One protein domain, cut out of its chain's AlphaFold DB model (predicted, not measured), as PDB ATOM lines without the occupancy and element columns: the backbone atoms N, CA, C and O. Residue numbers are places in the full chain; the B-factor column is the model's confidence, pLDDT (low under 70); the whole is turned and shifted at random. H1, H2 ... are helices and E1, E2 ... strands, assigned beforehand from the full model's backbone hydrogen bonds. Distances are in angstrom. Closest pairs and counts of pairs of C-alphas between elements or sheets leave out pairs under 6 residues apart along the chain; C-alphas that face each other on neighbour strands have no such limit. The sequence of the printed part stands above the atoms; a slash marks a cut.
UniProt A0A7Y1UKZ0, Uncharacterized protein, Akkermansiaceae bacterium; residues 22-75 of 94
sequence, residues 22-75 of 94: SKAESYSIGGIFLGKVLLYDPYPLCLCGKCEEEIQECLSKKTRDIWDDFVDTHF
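AT A GLANCE: This is residues 22 to 75 of the 94 residues of an uncharacterized protein of Akkermansiaceae bacterium (UniProt A0A7Y1UKZ0). An open, arching chain: a small two-stranded hairpin, E1 and E2, with a long loop at one end and the short helix H1 at the other, and beyond H1 a longer helix, H2, that sticks out with residues 61 to 63 and 65 to 74. The printed part has 54 residues with two named strands and two named helices, in the order E1, E2, H1, H2; the sheet, E1 - E2, is antiparallel and the class is mixed, helices and strands. It is only just loose, close to extended, with a radius of gyration of the C-alphas of 15.0 A, and spans 35 by 32 by 20 A.

IN THESE COORDINATES: Find C-alpha 27 at (-37.422, 23.797, -9.902), where E1, residues 27 to 30, begins. E2 is residues 45 to 48. From C-alpha 49 at (-42.221, 22.374, -8.923), H1 runs 12.3 A through residues 49 to 57. H2, residues 61 to 74, runs 20.1 A to C-alpha 74 at (-35.267, 7.488, 11.062).

HOW THE PARTS SIT: Look first at the hairpin of E1 and E2, antiparallel at 158 degrees: the facing C-alphas 27 and 48 are 4.2 A apart, and N 28 and O 47 are within hydrogen-bond range at 2.9 A, as are N 45 and O 30 at 2.8 A. The closest C-alphas of E1 and H1, those of Tyr 27 and Gly 49, are 5.1 A apart. H2 is apart from E1, E2 and H1. In H1 and H2 every O i to N i+4 pair is within hydrogen-bond range.

THE WHOLE: The two C-alphas farthest apart, those of Asp 41 and Thr 73, are 37.7 A apart. The link from E1 to E2, residues 31 to 44, is long; within it residues 33 to 34 pair antiparallel with residues 37 to 38. The links from E2 to H1 and from H1 to H2 are tight. The printed part has no cut, and no printed residue is under 70 in pLDDT.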
ATOM      1  N   SER A  22     -36.476  30.302 -15.557       93.50
ATOM      2  CA  SER A  22     -36.503  31.655 -14.973       93.50
ATOM      3  C   SER A  22     -37.900  32.146 -14.576       93.50
ATOM      4  O   SER A  22     -38.006  33.139 -13.863       93.50
ATOM      5  N   LYS A  23     -38.957  31.487 -15.060       95.62
ATOM      6  CA  LYS A  23     -40.362  31.794 -14.759       95.62
ATOM      7  C   LYS A  23     -40.992  30.782 -13.798       95.62
ATOM      8  O   LYS A  23     -42.144  30.968 -13.415       95.62
ATOM      9  N   ALA A  24     -40.283  29.709 -13.447       94.50
ATOM     10  CA  ALA A  24     -40.745  28.737 -12.468       94.50
ATOM     11  C   ALA A  24     -40.498  29.270 -11.049       94.50
ATOM     12  O   ALA A  24     -39.427  29.800 -10.767       94.50
ATOM     13  N   GLU A  25     -41.486  29.122 -10.166       93.31
ATOM     14  CA  GLU A  25     -41.379  29.503  -8.750       93.31
ATOM     15  C   GLU A  25     -40.343  28.643  -8.012       93.31
ATOM     16  O   GLU A  25     -39.502  29.152  -7.276       93.31
ATOM     17  N   SER A  26     -40.355  27.342  -8.296       94.25
ATOM     18  CA  SER A  26     -39.373  26.363  -7.846       94.25
ATOM     19  C   SER A  26     -39.050  25.393  -8.984       94.25
ATOM     20  O   SER A  26     -39.841  25.204  -9.918       94.25
ATOM     21  N   TYR A  27     -37.856  24.805  -8.940       95.81
ATOM     22  CA  TYR A  27     -37.422  23.797  -9.902       95.81
ATOM     23  C   TYR A  27     -36.319  22.912  -9.319       95.81
ATOM     24  O   TYR A  27     -35.496  23.382  -8.527       95.81
ATOM     25  N   SER A  28     -36.231  21.672  -9.790       94.69
ATOM     26  CA  SER A  28     -35.061  20.815  -9.606       94.69
ATOM     27  C   SER A  28     -34.286  20.630 -10.913       94.69
ATOM     28  O   SER A  28     -34.796  20.836 -12.021       94.69
ATOM     29  N   ILE A  29     -33.010  20.261 -10.781       94.06
ATOM     30  CA  ILE A  29     -32.160  19.849 -11.900       94.06
ATOM     31  C   ILE A  29     -31.682  18.430 -11.621       94.06
ATOM     32  O   ILE A  29     -30.964  18.189 -10.653       94.06
ATOM     33  N   GLY A  30     -32.062  17.500 -12.491       92.81
ATOM     34  CA  GLY A  30     -31.625  16.111 -12.434       92.81
ATOM     35  C   GLY A  30     -30.499  15.856 -13.426       92.81
ATOM     36  O   GLY A  30     -30.573  16.299 -14.569       92.81
ATOM     37  N   GLY A  31     -29.470  15.116 -13.023       92.62
ATOM     38  CA  GLY A  31     -28.388  14.679 -13.905       92.62
ATOM     39  C   GLY A  31     -27.972  13.248 -13.590       92.62
ATOM     40  O   GLY A  31     -27.936  12.860 -12.424       92.62
ATOM     41  N   ILE A  32     -27.648  12.472 -14.624       92.88
ATOM     42  CA  ILE A  32     -27.129  11.109 -14.472       92.88
ATOM     43  C   ILE A  32     -25.647  11.107 -14.822       92.88
ATOM     44  O   ILE A  32     -25.253  11.577 -15.889       92.88
ATOM     45  N   PHE A  33     -24.832  10.545 -13.933       92.75
ATOM     46  CA  PHE A  33     -23.389  10.456 -14.115       92.75
ATOM     47  C   PHE A  33     -22.945   9.002 -14.253       92.75
ATOM     48  O   PHE A  33     -23.305   8.150 -13.442       92.75
ATOM     49  N   LEU A  34     -22.099   8.737 -15.248       92.94
ATOM     50  CA  LEU A  34     -21.312   7.513 -15.348       92.94
ATOM     51  C   LEU A  34     -19.864   7.837 -14.963       92.94
ATOM     52  O   LEU A  34     -19.076   8.356 -15.760       92.94
ATOM     53  N   GLY A  35     -19.518   7.582 -13.701       93.88
ATOM     54  CA  GLY A  35     -18.234   7.994 -13.134       93.88
ATOM     55  C   GLY A  35     -18.100   9.519 -13.120       93.88
ATOM     56  O   GLY A  35     -18.808  10.201 -12.389       93.88
ATOM     57  N   LYS A  36     -17.187  10.059 -13.936       91.56
ATOM     58  CA  LYS A  36     -16.962  11.513 -14.077       91.56
ATOM     59  C   LYS A  36     -17.674  12.128 -15.288       91.56
ATOM     60  O   LYS A  36     -17.469  13.303 -15.580       91.56
ATOM     61  N   VAL A  37     -18.455  11.338 -16.023       89.50
ATOM     62  CA  VAL A  37     -19.112  11.759 -17.263       89.50
ATOM     63  C   VAL A  37     -20.586  12.024 -16.988       89.50
ATOM     64  O   VAL A  37     -21.298  11.122 -16.559       89.50
ATOM     65  N   LEU A  38     -21.044  13.248 -17.257       88.38
ATOM     66  CA  LEU A  38     -22.468  13.580 -17.291       88.38
ATOM     67  C   LEU A  38     -23.079  13.020 -18.580       88.38
ATOM     68  O   LEU A  38     -22.564  13.286 -19.667       88.38
ATOM     69  N   LEU A  39     -24.153  12.243 -18.455       89.44
ATOM     70  CA  LEU A  39     -24.901  11.732 -19.597       89.44
ATOM     71  C   LEU A  39     -25.819  12.822 -20.142       89.44
ATOM     72  O   LEU A  39     -26.589  13.424 -19.391       89.44
ATOM     73  N   TYR A  40     -25.712  13.042 -21.451       86.88
ATOM     74  CA  TYR A  40     -26.544  13.979 -22.188       86.88
ATOM     75  C   TYR A  40     -27.635  13.230 -22.958       86.88
ATOM     76  O   TYR A  40     -27.345  12.173 -23.508       86.88
ATOM     77  N   ASP A  41     -28.838  13.808 -23.016       82.44
ATOM     78  CA  ASP A  41     -30.028  13.309 -23.725       82.44
ATOM     79  C   ASP A  41     -30.551  11.941 -23.211       82.44
ATOM     80  O   ASP A  41     -30.016  10.892 -23.572       82.44
ATOM     81  N   PRO A  42     -31.571  11.905 -22.324       77.44
ATOM     82  CA  PRO A  42     -32.497  12.991 -21.965       77.44
ATOM     83  C   PRO A  42     -32.042  13.871 -20.783       77.44
ATOM     84  O   PRO A  42     -32.750  14.798 -20.397       77.44
ATOM     85  N   TYR A  43     -30.882  13.585 -20.187       87.00
ATOM     86  CA  TYR A  43     -30.333  14.326 -19.044       87.00
ATOM     87  C   TYR A  43     -29.261  15.337 -19.491       87.00
ATOM     88  O   TYR A  43     -28.879  15.325 -20.655       87.00
ATOM     89  N   PRO A  44     -28.789  16.246 -18.624       92.19
ATOM     90  CA  PRO A  44     -29.496  16.704 -17.430       92.19
ATOM     91  C   PRO A  44     -30.835  17.346 -17.805       92.19
ATOM     92  O   PRO A  44     -30.962  17.895 -18.886       92.19
ATOM     93  N   LEU A  45     -31.822  17.315 -16.920       93.44
ATOM     94  CA  LEU A  45     -33.134  17.912 -17.166       93.44
ATOM     95  C   LEU A  45     -33.501  18.896 -16.064       93.44
ATOM     96  O   LEU A  45     -32.989  18.811 -14.948       93.44
ATOM     97  N   CYS A  46     -34.397  19.823 -16.379       94.75
ATOM     98  CA  CYS A  46     -35.056  20.678 -15.401       94.75
ATOM     99  C   CYS A  46     -36.508  20.216 -15.240       94.75
ATOM    100  O   CYS A  46     -37.182  19.968 -16.240       94.75
ATOM    101  N   LEU A  47     -37.008  20.147 -14.011       96.38
ATOM    102  CA  LEU A  47     -38.431  19.969 -13.709       96.38
ATOM    103  C   LEU A  47     -38.894  21.167 -12.885       96.38
ATOM    104  O   LEU A  47     -38.171  21.621 -12.007       96.38
ATOM    105  N   CYS A  48     -40.046  21.748 -13.223       97.62
ATOM    106  CA  CYS A  48     -40.637  22.799 -12.395       97.62
ATOM    107  C   CYS A  48     -41.441  22.173 -11.252       97.62
ATOM    108  O   CYS A  48     -41.993  21.086 -11.424       97.62
ATOM    109  N   GLY A  49     -41.565  22.887 -10.130       96.00
ATOM    110  CA  GLY A  49     -42.221  22.374  -8.923       96.00
ATOM    111  C   GLY A  49     -43.639  21.855  -9.159       96.00
ATOM    112  O   GLY A  49     -43.979  20.788  -8.678       96.00
ATOM    113  N   LYS A  50     -44.430  22.520 -10.012       96.38
ATOM    114  CA  LYS A  50     -45.781  22.044 -10.365       96.38
ATOM    115  C   LYS A  50     -45.776  20.657 -11.009       96.38
ATOM    116  O   LYS A  50     -46.558  19.800 -10.632       96.38
ATOM    117  N   CYS A  51     -44.874  20.422 -11.964       96.69
ATOM    118  CA  CYS A  51     -44.761  19.102 -12.582       96.69
ATOM    119  C   CYS A  51     -44.181  18.066 -11.611       96.69
ATOM    120  O   CYS A  51     -44.479  16.886 -11.743       96.69
ATOM    121  N   GLU A  52     -43.354  18.476 -10.648       94.69
ATOM    122  CA  GLU A  52     -42.891  17.582  -9.583       94.69
ATOM    123  C   GLU A  52     -44.040  17.171  -8.661       94.69
ATOM    124  O   GLU A  52     -44.186  15.984  -8.383       94.69
ATOM    125  N   GLU A  53     -44.886  18.114  -8.250       92.69
ATOM    126  CA  GLU A  53     -46.097  17.852  -7.464       92.69
ATOM    127  C   GLU A  53     -47.038  16.896  -8.202       92.69
ATOM    128  O   GLU A  53     -47.426  15.873  -7.643       92.69
ATOM    129  N   GLU A  54     -47.310  17.143  -9.486       94.81
ATOM    130  CA  GLU A  54     -48.113  16.250 -10.337       94.81
ATOM    131  C   GLU A  54     -47.527  14.823 -10.401       94.81
ATOM    132  O   GLU A  54     -48.262  13.832 -10.365       94.81
ATOM    133  N   ILE A  55     -46.196  14.687 -10.456       92.25
ATOM    134  CA  ILE A  55     -45.522  13.379 -10.405       92.25
ATOM    135  C   ILE A  55     -45.726  12.716  -9.035       92.25
ATOM    136  O   ILE A  55     -45.988  11.513  -8.973       92.25
ATOM    137  N   GLN A  56     -45.630  13.468  -7.936       89.44
ATOM    138  CA  GLN A  56     -45.864  12.945  -6.584       89.44
ATOM    139  C   GLN A  56     -47.326  12.539  -6.361       89.44
ATOM    140  O   GLN A  56     -47.600  11.570  -5.651       89.44
ATOM    141  N   GLU A  57     -48.277  13.223  -6.992       90.69
ATOM    142  CA  GLU A  57     -49.698  12.865  -6.955       90.69
ATOM    143  C   GLU A  57     -50.002  11.550  -7.681       90.69
ATOM    144  O   GLU A  57     -50.942  10.847  -7.307       90.69
ATOM    145  N   CYS A  58     -49.177  11.161  -8.659       92.44
ATOM    146  CA  CYS A  58     -49.276   9.851  -9.305       92.44
ATOM    147  C   CYS A  58     -48.890   8.688  -8.373       92.44
ATOM    148  O   CYS A  58     -49.205   7.530  -8.672       92.44
ATOM    149  N   LEU A  59     -48.196   8.953  -7.260       90.50
ATOM    150  CA  LEU A  59     -47.838   7.917  -6.296       90.50
ATOM    151  C   LEU A  59     -49.061   7.487  -5.487       90.50
ATOM    152  O   LEU A  59     -49.857   8.299  -5.016       90.50
ATOM    153  N   SER A  60     -49.184   6.176  -5.267       92.69
ATOM    154  CA  SER A  60     -50.251   5.651  -4.422       92.69
ATOM    155  C   SER A  60     -50.136   6.211  -3.004       92.69
ATOM    156  O   SER A  60     -49.030   6.345  -2.475       92.69
ATOM    157  N   LYS A  61     -51.283   6.453  -2.356       89.94
ATOM    158  CA  LYS A  61     -51.323   6.888  -0.954       89.94
ATOM    159  C   LYS A  61     -50.454   5.995  -0.057       89.94
ATOM    160  O   LYS A  61     -49.629   6.495   0.683       89.94
ATOM    161  N   LYS A  62     -50.546   4.671  -0.232       92.12
ATOM    162  CA  LYS A  62     -49.744   3.697   0.520       92.12
ATOM    163  C   LYS A  62     -48.232   3.924   0.385       92.12
ATOM    164  O   LYS A  62     -47.505   3.738   1.349       92.12
ATOM    165  N   THR A  63     -47.749   4.265  -0.810       90.50
ATOM    166  CA  THR A  63     -46.319   4.524  -1.041       90.50
ATOM    167  C   THR A  63     -45.861   5.779  -0.308       90.50
ATOM    168  O   THR A  63     -44.778   5.774   0.266       90.50
ATOM    169  N   ARG A  64     -46.693   6.824  -0.323       88.44
ATOM    170  CA  ARG A  64     -46.432   8.087   0.373       88.44
ATOM    171  C   ARG A  64     -46.435   7.892   1.888       88.44
ATOM    172  O   ARG A  64     -45.464   8.258   2.524       88.44
ATOM    173  N   ASP A  65     -47.434   7.187   2.418       90.31
ATOM    174  CA  ASP A  65     -47.532   6.887   3.852       90.31
ATOM    175  C   ASP A  65     -46.294   6.106   4.353       90.31
ATOM    176  O   ASP A  65     -45.724   6.440   5.381       90.31
ATOM    177  N   ILE A  66     -45.812   5.107   3.594       91.81
ATOM    178  CA  ILE A  66     -44.584   4.363   3.945       91.81
ATOM    179  C   ILE A  66     -43.346   5.269   3.942       91.81
ATOM    180  O   ILE A  66     -42.425   5.061   4.729       91.81
ATOM    181  N   TRP A  67     -43.290   6.231   3.020       86.12
ATOM    182  CA  TRP A  67     -42.194   7.189   2.966       86.12
ATOM    183  C   TRP A  67     -42.218   8.126   4.174       86.12
ATOM    184  O   TRP A  67     -41.178   8.317   4.801       86.12
ATOM    185  N   ASP A  68     -43.394   8.638   4.531       86.12
ATOM    186  CA  ASP A  68     -43.585   9.504   5.693       86.12
ATOM    187  C   ASP A  68     -43.217   8.757   6.990       86.12
ATOM    188  O   ASP A  68     -42.375   9.233   7.751       86.12
ATOM    189  N   ASP A  69     -43.708   7.523   7.171       90.12
ATOM    190  CA  ASP A  69     -43.357   6.654   8.306       90.12
ATOM    191  C   ASP A  69     -41.838   6.420   8.407       90.12
ATOM    192  O   ASP A  69     -41.261   6.410   9.499       90.12
ATOM    193  N   PHE A  70     -41.172   6.208   7.267       90.12
ATOM    194  CA  PHE A  70     -39.723   6.022   7.213       90.12
ATOM    195  C   PHE A  70     -38.976   7.288   7.641       90.12
ATOM    196  O   PHE A  70     -38.009   7.193   8.401       90.12
ATOM    197  N   VAL A  71     -39.413   8.460   7.173       85.12
ATOM    198  CA  VAL A  71     -38.808   9.744   7.546       85.12
ATOM    199  C   VAL A  71     -38.971   9.987   9.044       85.12
ATOM    200  O   VAL A  71     -37.965  10.186   9.719       85.12
ATOM    201  N   ASP A  72     -40.186   9.856   9.574       84.88
ATOM    202  CA  ASP A  72     -40.491  10.089  10.991       84.88
ATOM    203  C   ASP A  72     -39.748   9.127  11.930       84.88
ATOM    204  O   ASP A  72     -39.371   9.491  13.042       84.88
ATOM    205  N   THR A  73     -39.512   7.888  11.491       88.25
ATOM    206  CA  THR A  73     -38.838   6.869  12.313       88.25
ATOM    207  C   THR A  73     -37.319   7.036  12.339       88.25
ATOM    208  O   THR A  73     -36.670   6.654  13.316       88.25
ATOM    209  N   HIS A  74     -36.721   7.530  11.252       88.12
ATOM    210  CA  HIS A  74     -35.267   7.488  11.062       88.12
ATOM    211  C   HIS A  74     -34.590   8.851  11.033       88.12
ATOM    212  O   HIS A  74     -33.371   8.920  11.207       88.12
ATOM    213  N   PHE A  75     -35.348   9.918  10.817       84.00
ATOM    214  CA  PHE A  75     -34.838  11.271  10.776       84.00
ATOM    215  C   PHE A  75     -35.561  12.076  11.842       84.00
ATOM    216  O   PHE A  75     -36.680  12.541  11.639       84.00
TER     217      PHE A  75